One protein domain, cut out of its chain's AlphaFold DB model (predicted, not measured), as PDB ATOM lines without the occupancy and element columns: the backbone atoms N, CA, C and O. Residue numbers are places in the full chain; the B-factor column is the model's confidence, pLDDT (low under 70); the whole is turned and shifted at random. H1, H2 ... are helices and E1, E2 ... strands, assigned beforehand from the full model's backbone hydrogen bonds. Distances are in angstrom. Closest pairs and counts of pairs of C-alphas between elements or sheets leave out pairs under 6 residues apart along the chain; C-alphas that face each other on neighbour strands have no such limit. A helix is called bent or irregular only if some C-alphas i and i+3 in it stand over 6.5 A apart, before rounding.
ATOM      1  N   ASP A  10     113.882 117.944  14.054       81.25
ATOM      2  CA  ASP A  10     115.149 118.341  14.649       81.25
ATOM      3  C   ASP A  10     115.256 119.867  14.689       81.25
ATOM      4  O   ASP A  10     115.137 120.551  13.672       81.25
ATOM      5  N   ILE A  11     115.512 120.396  15.879       83.62
ATOM      6  CA  ILE A  11     115.868 121.786  16.133       83.62
ATOM      7  C   ILE A  11     117.362 121.823  16.433       83.62
ATOM      8  O   ILE A  11     117.856 121.096  17.293       83.62
ATOM      9  N   GLU A  12     118.097 122.689  15.751       85.25
ATOM     10  CA  GLU A  12     119.529 122.861  15.977       85.25
ATOM     11  C   GLU A  12     119.780 124.077  16.861       85.25
ATOM     12  O   GLU A  12     119.440 125.208  16.510       85.25
ATOM     13  N   LEU A  13     120.393 123.841  18.018       84.62
ATOM     14  CA  LEU A  13     120.912 124.890  18.880       84.62
ATOM     15  C   LEU A  13     122.398 125.067  18.583       84.62
ATOM     16  O   LEU A  13     123.226 124.266  19.024       84.62
ATOM     17  N   CYS A  14     122.724 126.122  17.841       84.75
ATOM     18  CA  CYS A  14     124.109 126.507  17.611       84.75
ATOM     19  C   CYS A  14     124.683 127.186  18.864       84.75
ATOM     20  O   CYS A  14     124.112 128.149  19.378       84.75
ATOM     21  N   VAL A  15     125.809 126.680  19.363       84.19
ATOM     22  CA  VAL A  15     126.543 127.231  20.512       84.19
ATOM     23  C   VAL A  15     128.002 127.434  20.144       84.19
ATOM     24  O   VAL A  15     128.509 126.766  19.244       84.19
ATOM     25  N   SER A  16     128.712 128.313  20.854       85.31
ATOM     26  CA  SER A  16     130.158 128.385  20.650       85.31
ATOM     27  C   SER A  16     130.819 127.074  21.066       85.31
ATOM     28  O   SER A  16     130.395 126.447  22.045       85.31
ATOM     29  N   ASN A  17     131.856 126.661  20.342       87.38
ATOM     30  CA  ASN A  17     132.558 125.408  20.608       87.38
ATOM     31  C   ASN A  17     132.996 125.282  22.080       87.38
ATOM     32  O   ASN A  17     132.761 124.249  22.708       87.38
ATOM     33  N   ASP A  18     133.504 126.369  22.664       85.94
ATOM     34  CA  ASP A  18     133.953 126.418  24.062       85.94
ATOM     35  C   ASP A  18     132.813 126.277  25.086       85.94
ATOM     36  O   ASP A  18     133.028 125.823  26.209       85.94
ATOM     37  N   ASN A  19     131.583 126.637  24.709       83.62
ATOM     38  CA  ASN A  19     130.415 126.584  25.590       83.62
ATOM     39  C   ASN A  19     129.582 125.313  25.415       83.62
ATOM     40  O   ASN A  19     128.568 125.155  26.099       83.62
ATOM     41  N   ARG A  20     129.988 124.391  24.535       87.25
ATOM     42  CA  ARG A  20     129.247 123.158  24.251       87.25
ATOM     43  C   ARG A  20     128.937 122.349  25.514       87.25
ATOM     44  O   ARG A  20     127.785 121.976  25.738       87.25
ATOM     45  N   GLU A  21     129.938 122.116  26.358       89.19
ATOM     46  CA  GLU A  21     129.783 121.354  27.607       89.19
ATOM     47  C   GLU A  21     128.879 122.071  28.617       89.19
ATOM     48  O   GLU A  21     128.060 121.447  29.292       89.19
ATOM     49  N   LEU A  22     128.988 123.399  28.709       85.69
ATOM     50  CA  LEU A  22     128.147 124.196  29.596       85.69
ATOM     51  C   LEU A  22     126.682 124.176  29.142       85.69
ATOM     52  O   LEU A  22     125.798 123.915  29.955       85.69
ATOM     53  N   ALA A  23     126.423 124.400  27.851       85.81
ATOM     54  CA  ALA A  23     125.081 124.344  27.276       85.81
ATOM     55  C   ALA A  23     124.431 122.974  27.511       85.81
ATOM     56  O   ALA A  23     123.272 122.884  27.908       85.81
ATOM     57  N   THR A  24     125.215 121.910  27.348       89.69
ATOM     58  CA  THR A  24     124.791 120.533  27.604       89.69
ATOM     59  C   THR A  24     124.368 120.330  29.055       89.69
ATOM     60  O   THR A  24     123.254 119.876  29.302       89.69
ATOM     61  N   LYS A  25     125.196 120.752  30.018       88.31
ATOM     62  CA  LYS A  25     124.865 120.679  31.451       88.31
ATOM     63  C   LYS A  25     123.613 121.480  31.808       88.31
ATOM     64  O   LYS A  25     122.829 121.041  32.642       88.31
ATOM     65  N   ILE A  26     123.411 122.642  31.186       86.56
ATOM     66  CA  ILE A  26     122.219 123.477  31.399       86.56
ATOM     67  C   ILE A  26     120.950 122.775  30.901       86.56
ATOM     68  O   ILE A  26     119.912 122.869  31.557       86.56
ATOM     69  N   LEU A  27     121.018 122.088  29.758       88.88
ATOM     70  CA  LEU A  27     119.895 121.312  29.228       88.88
ATOM     71  C   LEU A  27     119.622 120.070  30.086       88.88
ATOM     72  O   LEU A  27     118.469 119.788  30.391       88.88
ATOM     73  N   GLU A  28     120.664 119.366  30.537       91.69
ATOM     74  CA  GLU A  28     120.537 118.205  31.436       91.69
ATOM     75  C   GLU A  28     119.966 118.574  32.809       91.69
ATOM     76  O   GLU A  28     119.209 117.799  33.385       91.69
ATOM     77  N   ALA A  29     120.278 119.767  33.320       89.00
ATOM     78  CA  ALA A  29     119.708 120.283  34.564       89.00
ATOM     79  C   ALA A  29     118.212 120.640  34.453       89.00
ATOM     80  O   ALA A  29     117.571 120.907  35.468       89.00
ATOM     81  N   GLN A  30     117.656 120.667  33.239       87.69
ATOM     82  CA  GLN A  30     116.248 120.942  32.953       87.69
ATOM     83  C   GLN A  30     115.516 119.651  32.560       87.69
ATOM     84  O   GLN A  30     114.814 119.609  31.551       87.69
ATOM     85  N   ASP A  31     115.671 118.600  33.363       90.31
ATOM     86  CA  ASP A  31     115.136 117.252  33.117       90.31
ATOM     87  C   ASP A  31     113.605 117.190  32.945       90.31
ATOM     88  O   ASP A  31     113.085 116.346  32.212       90.31
ATOM     89  N   ALA A  32     112.877 118.125  33.559       88.25
ATOM     90  CA  ALA A  32     111.441 118.298  33.365       88.25
ATOM     91  C   ALA A  32     111.067 118.717  31.928       88.25
ATOM     92  O   ALA A  32     109.965 118.422  31.471       88.25
ATOM     93  N   ILE A  33     111.968 119.399  31.214       89.38
ATOM     94  CA  ILE A  33     111.740 119.941  29.864       89.38
ATOM     95  C   ILE A  33     112.467 119.098  28.813       89.38
ATOM     96  O   ILE A  33     111.916 118.830  27.741       89.38
ATOM     97  N   TYR A  34     113.695 118.677  29.115       92.62
ATOM     98  CA  TYR A  34     114.590 118.003  28.188       92.62
ATOM     99  C   TYR A  34     115.048 116.658  28.732       92.62
ATOM    100  O   TYR A  34     115.584 116.552  29.830       92.62
ATOM    101  N   LYS A  35     114.943 115.625  27.903       94.62
ATOM    102  CA  LYS A  35     115.493 114.302  28.194       94.62
ATOM    103  C   LYS A  35     116.700 114.035  27.311       94.62
ATOM    104  O   LYS A  35     116.578 114.037  26.088       94.62
ATOM    105  N   ARG A  36     117.857 113.746  27.914       94.75
ATOM    106  CA  ARG A  36     119.071 113.390  27.169       94.75
ATOM    107  C   ARG A  36     118.847 112.134  26.319       94.75
ATOM    108  O   ARG A  36     118.371 111.113  26.814       94.75
ATOM    109  N   LEU A  37     119.217 112.217  25.047       93.25
ATOM    110  CA  LEU A  37     119.238 111.105  24.103       93.25
ATOM    111  C   LEU A  37     120.685 110.671  23.823       93.25
ATOM    112  O   LEU A  37     121.619 111.445  24.057       93.25
ATOM    113  N   PRO A  38     120.891 109.449  23.299       91.75
ATOM    114  CA  PRO A  38     122.192 109.040  22.793       91.75
ATOM    115  C   PRO A  38     122.676 109.965  21.675       91.75
ATOM    116  O   PRO A  38     121.931 110.295  20.741       91.75
ATOM    117  N   ASP A  39     123.952 110.329  21.755       88.88
ATOM    118  CA  ASP A  39     124.604 111.147  20.740       88.88
ATOM    119  C   ASP A  39     124.618 110.421  19.399       88.88
ATOM    120  O   ASP A  39     124.794 109.197  19.318       88.88
ATOM    121  N   LEU A  40     124.444 111.195  18.330       82.94
ATOM    122  CA  LEU A  40     124.445 110.661  16.978       82.94
ATOM    123  C   LEU A  40     125.867 110.212  16.615       82.94
ATOM    124  O   LEU A  40     126.789 111.022  16.535       82.94
ATOM    125  N   GLN A  41     126.048 108.906  16.421       82.38
ATOM    126  CA  GLN A  41     127.358 108.325  16.104       82.38
ATOM    127  C   GLN A  41     127.743 108.541  14.641       82.38
ATOM    128  O   GLN A  41     128.913 108.749  14.331       82.38
ATOM    129  N   VAL A  42     126.752 108.500  13.750       81.19
ATOM    130  CA  VAL A  42     126.925 108.690  12.310       81.19
ATOM    131  C   VAL A  42     125.930 109.754  11.861       81.19
ATOM    132  O   VAL A  42     124.728 109.538  12.027       81.19
ATOM    133  N   PRO A  43     126.393 110.900  11.334       79.19
ATOM    134  CA  PRO A  43     125.492 111.925  10.845       79.19
ATOM    135  C   PRO A  43     124.706 111.442   9.627       79.19
ATOM    136  O   PRO A  43     125.199 110.645   8.822       79.19
ATOM    137  N   ASP A  44     123.488 111.955   9.476       78.50
ATOM    138  CA  ASP A  44     122.701 111.716   8.272       78.50
ATOM    139  C   ASP A  44     123.292 112.458   7.063       78.50
ATOM    140  O   ASP A  44     124.124 113.359   7.195       78.50
ATOM    141  N   PHE A  45     122.876 112.062   5.860       72.50
ATOM    142  CA  PHE A  45     123.382 112.615   4.602       72.50
ATOM    143  C   PHE A  45     123.227 114.144   4.487       72.50
ATOM    144  O   PHE A  45     124.079 114.798   3.890       72.50
ATOM    145  N   TYR A  46     122.174 114.717   5.070       70.25
ATOM    146  CA  TYR A  46     121.849 116.140   4.980       70.25
ATOM    147  C   TYR A  46     122.547 116.988   6.053       70.25
ATOM    148  O   TYR A  46     122.745 118.185   5.846       70.25
ATOM    149  N   HIS A  47     122.963 116.384   7.168       76.44
ATOM    150  CA  HIS A  47     123.557 117.075   8.314       76.44
ATOM    151  C   HIS A  47     124.918 116.486   8.712       76.44
ATOM    152  O   HIS A  47     125.204 116.255   9.885       76.44
ATOM    153  N   GLN A  48     125.798 116.265   7.734       77.50
ATOM    154  CA  GLN A  48     127.131 115.665   7.926       77.50
ATOM    155  C   GLN A  48     128.050 116.429   8.889       77.50
ATOM    156  O   GLN A  48     128.950 115.844   9.497       77.50
ATOM    157  N   TYR A  49     127.812 117.726   9.073       79.94
ATOM    158  CA  TYR A  49     128.511 118.535  10.068       79.94
ATOM    159  C   TYR A  49     128.152 118.161  11.518       79.94
ATOM    160  O   TYR A  49     128.922 118.456  12.432       79.94
ATOM    161  N   LYS A  50     127.029 117.466  11.759       83.12
ATOM    162  CA  LYS A  50     126.615 116.974  13.082       83.12
ATOM    163  C   LYS A  50     127.447 115.762  13.511       83.12
ATOM    164  O   LYS A  50     126.941 114.651  13.659       83.12
ATOM    165  N   LYS A  51     128.742 115.961  13.753       78.75
ATOM    166  CA  LYS A  51     129.604 114.922  14.331       78.75
ATOM    167  C   LYS A  51     129.421 114.888  15.844       78.75
ATOM    168  O   LYS A  51     129.792 115.831  16.542       78.75
ATOM    169  N   HIS A  52     128.852 113.790  16.338       82.06
ATOM    170  CA  HIS A  52     128.596 113.561  17.760       82.06
ATOM    171  C   HIS A  52     127.795 114.681  18.454       82.06
ATOM    172  O   HIS A  52     128.204 115.098  19.532       82.06
ATOM    173  N   PRO A  53     126.701 115.230  17.888       84.19
ATOM    174  CA  PRO A  53     125.902 116.247  18.563       84.19
ATOM    175  C   PRO A  53     125.308 115.687  19.854       84.19
ATOM    176  O   PRO A  53     124.854 114.538  19.895       84.19
ATOM    177  N   HIS A  54     125.253 116.529  20.883       90.06
ATOM    178  CA  HIS A  54     124.476 116.215  22.076       90.06
ATOM    179  C   HIS A  54     122.995 116.404  21.764       90.06
ATOM    180  O   HIS A  54     122.594 117.457  21.265       90.06
ATOM    181  N   ARG A  55     122.194 115.367  22.015       93.06
ATOM    182  CA  ARG A  55     120.784 115.313  21.614       93.06
ATOM    183  C   ARG A  55     119.858 115.284  22.812       93.06
ATOM    184  O   ARG A  55     120.122 114.590  23.790       93.06
ATOM    185  N   PHE A  56     118.739 115.983  22.701       93.00
ATOM    186  CA  PHE A  56     117.734 116.080  23.747       93.00
ATOM    187  C   PHE A  56     116.339 115.945  23.155       93.00
ATOM    188  O   PHE A  56     116.034 116.573  22.152       93.00
ATOM    189  N   GLN A  57     115.469 115.167  23.782       92.88
ATOM    190  CA  GLN A  57     114.047 115.145  23.461       92.88
ATOM    191  C   GLN A  57     113.326 116.218  24.277       92.88
ATOM    192  O   GLN A  57     113.542 116.305  25.485       92.88
ATOM    193  N   VAL A  58     112.440 116.992  23.649       89.88
ATOM    194  CA  VAL A  58     111.548 117.919  24.362       89.88
ATOM    195  C   VAL A  58     110.356 117.133  24.913       89.88
ATOM    196  O   VAL A  58     109.530 116.643  24.140       89.88
ATOM    197  N   CYS A  59     110.268 117.003  26.239       86.81
ATOM    198  CA  CYS A  59     109.351 116.085  26.927       86.81
ATOM    199  C   CYS A  59     107.865 116.352  26.624       86.81
ATOM    200  O   CYS A  59     107.114 115.410  26.383       86.81
ATOM    201  N   ASP A  60     107.456 117.621  26.551       83.31
ATOM    202  CA  ASP A  60     106.051 118.011  26.338       83.31
ATOM    203  C   ASP A  60     105.656 118.158  24.857       83.31
ATOM    204  O   ASP A  60     104.544 118.583  24.521       83.31
ATOM    205  N   SER A  61     106.550 117.805  23.929       79.25
ATOM    206  CA  SER A  61     106.251 117.920  22.506       79.25
ATOM    207  C   SER A  61     105.412 116.749  21.993       79.25
ATOM    208  O   SER A  61     105.891 115.623  21.849       79.25
ATOM    209  N   LYS A  62     104.176 117.045  21.569       70.38
ATOM    210  CA  LYS A  62     103.314 116.091  20.842       70.38
ATOM    211  C   LYS A  62     103.917 115.606  19.518       70.38
ATOM    212  O   LYS A  62     103.505 114.563  19.022       70.38
ATOM    213  N   ALA A  63     104.845 116.368  18.939       74.31
ATOM    214  CA  ALA A  63     105.449 116.085  17.639       74.31
ATOM    215  C   ALA A  63     106.786 115.330  17.739       74.31
ATOM    216  O   ALA A  63     107.412 115.104  16.713       74.31
ATOM    217  N   GLY A  64     107.238 114.954  18.945       80.06
ATOM    218  CA  GLY A  64     108.554 114.332  19.113       80.06
ATOM    219  C   GLY A  64     109.667 115.273  18.659       80.06
ATOM    220  O   GLY A  64     110.416 114.953  17.747       80.06
ATOM    221  N   LEU A  65     109.729 116.470  19.245       86.38
ATOM    222  CA  LEU A  65     110.791 117.424  18.927       86.38
ATOM    223  C   LEU A  65     112.108 116.978  19.562       86.38
ATOM    224  O   LEU A  65     112.149 116.664  20.757       86.38
ATOM    225  N   GLU A  66     113.172 117.019  18.772       89.94
ATOM    226  CA  GLU A  66     114.536 116.804  19.229       89.94
ATOM    227  C   GLU A  66     115.351 118.085  19.091       89.94
ATOM    228  O   GLU A  66     115.237 118.819  18.119       89.94
ATOM    229  N   LEU A  67     116.183 118.361  20.086       89.25
ATOM    230  CA  LEU A  67     117.135 119.455  20.105       89.25
ATOM    231  C   LEU A  67     118.541 118.874  19.957       89.25
ATOM    232  O   LEU A  67     118.974 118.059  20.774       89.25
ATOM    233  N   CYS A  68     119.262 119.307  18.931       90.69
ATOM    234  CA  CYS A  68     120.659 118.967  18.698       90.69
ATOM    235  C   CYS A  68     121.543 120.165  19.044       90.69
ATOM    236  O   CYS A  68     121.407 121.226  18.441       90.69
ATOM    237  N   VAL A  69     122.485 119.990  19.969       89.19
ATOM    238  CA  VAL A  69     123.529 120.986  20.230       89.19
ATOM    239  C   VAL A  69     124.621 120.825  19.177       89.19
ATOM    240  O   VAL A  69     125.289 119.788  19.114       89.19
ATOM    241  N   VAL A  70     124.795 121.852  18.350       88.75
ATOM    242  CA  VAL A  70     125.797 121.917  17.278       88.75
ATOM    243  C   VAL A  70     126.734 123.082  17.570       88.75
ATOM    244  O   VAL A  70     126.298 124.118  18.064       88.75
ATOM    245  N   THR A  71     128.028 122.928  17.301       88.38
ATOM    246  CA  THR A  71     128.980 124.020  17.525       88.38
ATOM    247  C   THR A  71     129.050 124.946  16.320       88.38
ATOM    248  O   THR A  71     128.851 124.530  15.179       88.38
ATOM    249  N   ASP A  72     129.361 126.205  16.576       86.44
ATOM    250  CA  ASP A  72     129.695 127.192  15.555       86.44
ATOM    251  C   ASP A  72     130.816 126.709  14.629       86.44
ATOM    252  O   ASP A  72     130.654 126.722  13.411       86.44
ATOM    253  N   GLN A  73     131.873 126.123  15.194       87.69
ATOM    254  CA  GLN A  73     132.958 125.505  14.441       87.69
ATOM    255  C   GLN A  73     132.463 124.407  13.487       87.69
ATOM    256  O   GLN A  73     132.940 124.324  12.356       87.69
ATOM    257  N   ALA A  74     131.511 123.568  13.913       86.50
ATOM    258  CA  ALA A  74     130.956 122.519  13.058       86.50
ATOM    259  C   ALA A  74     130.192 123.097  11.859       86.50
ATOM    260  O   ALA A  74     130.201 122.495  10.790       86.50
ATOM    261  N   LEU A  75     129.574 124.267  12.023       82.69
ATOM    262  CA  LEU A  75     128.858 124.980  10.965       82.69
ATOM    263  C   LEU A  75     129.749 125.950  10.169       82.69
ATOM    264  O   LEU A  75     129.256 126.625   9.268       82.69
ATOM    265  N   GLY A  76     131.041 126.050  10.498       80.62
ATOM    266  CA  GLY A  76     131.927 127.065   9.921       80.62
ATOM    267  C   GLY A  76     131.499 128.500  10.255       80.62
ATOM    268  O   GLY A  76     131.805 129.416   9.490       80.62
ATOM    269  N   LEU A  77     130.763 128.679  11.354       82.19
ATOM    270  CA  LEU A  77     130.298 129.963  11.865       82.19
ATOM    271  C   LEU A  77     131.279 130.499  12.902       82.19
ATOM    272  O   LEU A  77     131.826 129.745  13.704       82.19
ATOM    273  N   ASP A  78     131.422 131.821  12.931       77.06
ATOM    274  CA  ASP A  78     132.035 132.526  14.047       77.06
ATOM    275  C   ASP A  78     130.945 133.244  14.851       77.06
ATOM    276  O   ASP A  78     130.368 134.252  14.420       77.06
ATOM    277  N   LEU A  79     130.617 132.685  16.022       71.75
ATOM    278  CA  LEU A  79     129.629 133.278  16.919       71.75
ATOM    279  C   LEU A  79     130.203 134.383  17.817       71.75
ATOM    280  O   LEU A  79     129.422 135.031  18.524       71.75
ATOM    281  N   THR A  80     131.521 134.615  17.830       72.00
ATOM    282  CA  THR A  80     132.156 135.581  18.746       72.00
ATOM    283  C   THR A  80     131.688 137.019  18.500       72.00
ATOM    284  O   THR A  80     131.454 137.741  19.473       72.00
ATOM    285  N   ASP A  81     131.375 137.357  17.247       64.31
ATOM    286  CA  ASP A  81     130.908 138.682  16.811       64.31
ATOM    287  C   ASP A  81     129.374 138.808  16.668       64.31
ATOM    288  O   ASP A  81     128.863 139.788  16.124       64.31
ATOM    289  N   GLN A  82     128.598 137.826  17.141       66.56
ATOM    290  CA  GLN A  82     127.140 137.802  16.939       66.56
ATOM    291  C   GLN A  82     126.349 138.437  18.089       66.56
ATOM    292  O   GLN A  82     126.742 138.394  19.259       66.56
ATOM    293  N   THR A  83     125.179 138.992  17.752       54.41
ATOM    294  CA  THR A  83     124.304 139.685  18.708       54.41
ATOM    295  C   THR A  83     123.751 138.710  19.745       54.41
ATOM    296  O   THR A  83     123.137 137.694  19.415       54.41
ATOM    297  N   VAL A  84     123.948 139.056  21.015       51.81
ATOM    298  CA  VAL A  84     123.438 138.325  22.173       51.81
ATOM    299  C   VAL A  84     122.011 138.767  22.479       51.81
ATOM    300  O   VAL A  84     121.779 139.920  22.832       51.81
ATOM    301  N   VAL A  85     121.068 137.831  22.446       52.44
ATOM    302  CA  VAL A  85     119.785 137.961  23.137       52.44
ATOM    303  C   VAL A  85     119.898 137.167  24.435       52.44
ATOM    304  O   VAL A  85     119.905 135.935  24.435       52.44
ATOM    305  N   SER A  86     120.049 137.858  25.566       43.66
ATOM    306  CA  SER A  86     120.055 137.181  26.861       43.66
ATOM    307  C   SER A  86     118.627 136.837  27.260       43.66
ATOM    308  O   SER A  86     117.828 137.742  27.501       43.66
ATOM    309  N   ASN A  87     118.333 135.550  27.413       46.00
ATOM    310  CA  ASN A  87     117.180 135.123  28.190       46.00
ATOM    311  C   ASN A  87     117.703 134.578  29.518       46.00
ATOM    312  O   ASN A  87     118.491 133.634  29.563       46.00
ATOM    313  N   VAL A  88     117.295 135.214  30.615       38.66
ATOM    314  CA  VAL A  88     117.585 134.718  31.960       38.66
ATOM    315  C   VAL A  88     116.561 133.631  32.259       38.66
ATOM    316  O   VAL A  88     115.396 133.931  32.502       38.66
ATOM    317  N   TYR A  89     116.992 132.373  32.233       45.62
ATOM    318  CA  TYR A  89     116.193 131.252  32.719       45.62
ATOM    319  C   TYR A  89     116.904 130.634  33.927       45.62
ATOM    320  O   TYR A  89     118.092 130.328  33.883       45.62
ATOM    321  N   CYS A  90     116.176 130.498  35.039       42.75
ATOM    322  CA  CYS A  90     116.626 129.808  36.256       42.75
ATOM    323  C   CYS A  90     117.924 130.339  36.907       42.75
ATOM    324  O   CYS A  90     118.688 129.569  37.482       42.75
ATOM    325  N   GLY A  91     118.193 131.649  36.842       45.50
ATOM    326  CA  GLY A  91     119.365 132.253  37.500       45.50
ATOM    327  C   GLY A  91     120.699 132.023  36.780       45.50
ATOM    328  O   GLY A  91     121.725 132.524  37.234       45.50
ATOM    329  N   ILE A  92     120.686 131.337  35.633       46.44
ATOM    330  CA  ILE A  92     121.815 131.248  34.708       46.44
ATOM    331  C   ILE A  92     121.487 132.157  33.522       46.44
ATOM    332  O   ILE A  92     120.509 131.951  32.804       46.44
ATOM    333  N   ALA A  93     122.285 133.205  33.323       48.44
ATOM    334  CA  ALA A  93     122.162 134.046  32.140       48.44
ATOM    335  C   ALA A  93     122.707 133.273  30.933       48.44
ATOM    336  O   ALA A  93     123.920 133.202  30.733       48.44
ATOM    337  N   VAL A  94     121.817 132.676  30.137       49.88
ATOM    338  CA  VAL A  94     122.198 132.075  28.858       49.88
ATOM    339  C   VAL A  94     122.016 133.130  27.777       49.88
ATOM    340  O   VAL A  94     120.914 133.570  27.453       49.88
ATOM    341  N   SER A  95     123.143 133.579  27.246       53.47
ATOM    342  CA  SER A  95     123.204 134.440  26.075       53.47
ATOM    343  C   SER A  95     122.937 133.582  24.835       53.47
ATOM    344  O   SER A  95     123.840 132.868  24.394       53.47
ATOM    345  N   ILE A  96     121.738 133.653  24.256       55.06
ATOM    346  CA  ILE A  96     121.464 133.038  22.952       55.06
ATOM    347  C   ILE A  96     121.966 134.004  21.882       55.06
ATOM    348  O   ILE A  96     121.535 135.154  21.828       55.06
ATOM    349  N   ARG A  97     122.899 133.555  21.044       62.94
ATOM    350  CA  ARG A  97     123.396 134.340  19.911       62.94
ATOM    351  C   ARG A  97     122.717 133.857  18.643       62.94
ATOM    352  O   ARG A  97     122.793 132.673  18.331       62.94
ATOM    353  N   TYR A  98     122.069 134.765  17.922       66.38
ATOM    354  CA  TYR A  98     121.557 134.456  16.589       66.38
ATOM    355  C   TYR A  98     122.617 134.844  15.561       66.38
ATOM    356  O   TYR A  98     123.107 135.977  15.622       66.38
TER     357      TYR A  98
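This is residues 10 to 98 of the 206 residues of an uncharacterized protein of Teratosphaeria nubilosa (UniProt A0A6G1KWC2). A strongly twisted wall of four strands, E1, E4, E3 and E2, has the one named helix, H1, running along one face; a two-strand hairpin, E5 and E6, is set off from this wall and from H1, coming near the wall where Arg 97 of E6 meets Val 15 of E1, their C-alphas 7.8 A apart. The loop of residues 38 to 53 and this hairpin lie at opposite ends of the domain. The printed part has 89 residues, with named elements in the order E1, H1, E2, E3, E4, E5, E6; the larger sheet is mixed, the smaller antiparallel, and the class is mixed, helices and strands. The whole is compact, with a radius of gyration of the C-alphas of 13.1 A and spans of 32 by 30 by 21 A.

In the larger sheet, E1 is residues 10 to 15, 15.6 A long, from C-alpha 10 at (115.149, 118.341, 14.649). E4, the longest strand, is residues 65 to 71, 19.4 A. E3 is residues 54 to 58, 13.2 A, and E2 is residues 34 to 37, 9.3 A. H1 is residues 17 to 28, 17.7 A, from C-alpha 17 at (132.558, 125.408, 20.608); it is irregular, with C-alphas 18 and 21 7.5 A apart. E5 is residues 84 to 89, 14.6 A, and E6 is residues 92 to 97, 15.2 A, ending with C-alpha 97 at (123.396, 134.340, 19.911).

E1 and E4 are parallel at 29 degrees, with N 11 and O 66 2.8 A apart, within hydrogen-bond range. E2, E3 and E4 form a meander, each strand the antiparallel neighbour of the one before: N 56 and O 67 are 2.8 A apart, and N 35 and O 57 2.9 A. E1, H1 and E2 form a split strand-helix-strand unit, two strands of one sheet with a helix between them along the chain and with E4 and E3 between them in the sheet, and its crossover is right-handed. H1 is on the sheet at a height of 8.4 A, giving two layers, a helix on one face of a sheet. It lies over E4 and runs along the strands, at 7 degrees to E4 on the local plane; the closest C-alphas of H1 and E4 are those of Asn 17 and Thr 71, 4.9 A. In H1, 6 of 8 O i to N i+4 pairs are within hydrogen-bond range. E5 and E6 form an antiparallel hairpin, with N 85 and O 96 2.8 A apart. The closest C-alphas of E1 and E6 are those of Val 15 and Arg 97, 7.8 A; H1 and E6 are only just apart, at 8.4 A.

The C-alphas farthest apart are those of Phe 45 and Gly 91, 38.5 A. The printed part has no cut. The links E2 to E3, 16 residues, and E4 to E5, 12 residues, are long. The mean pLDDT of the printed part is 78.3; residues 81 to 98 are under 70.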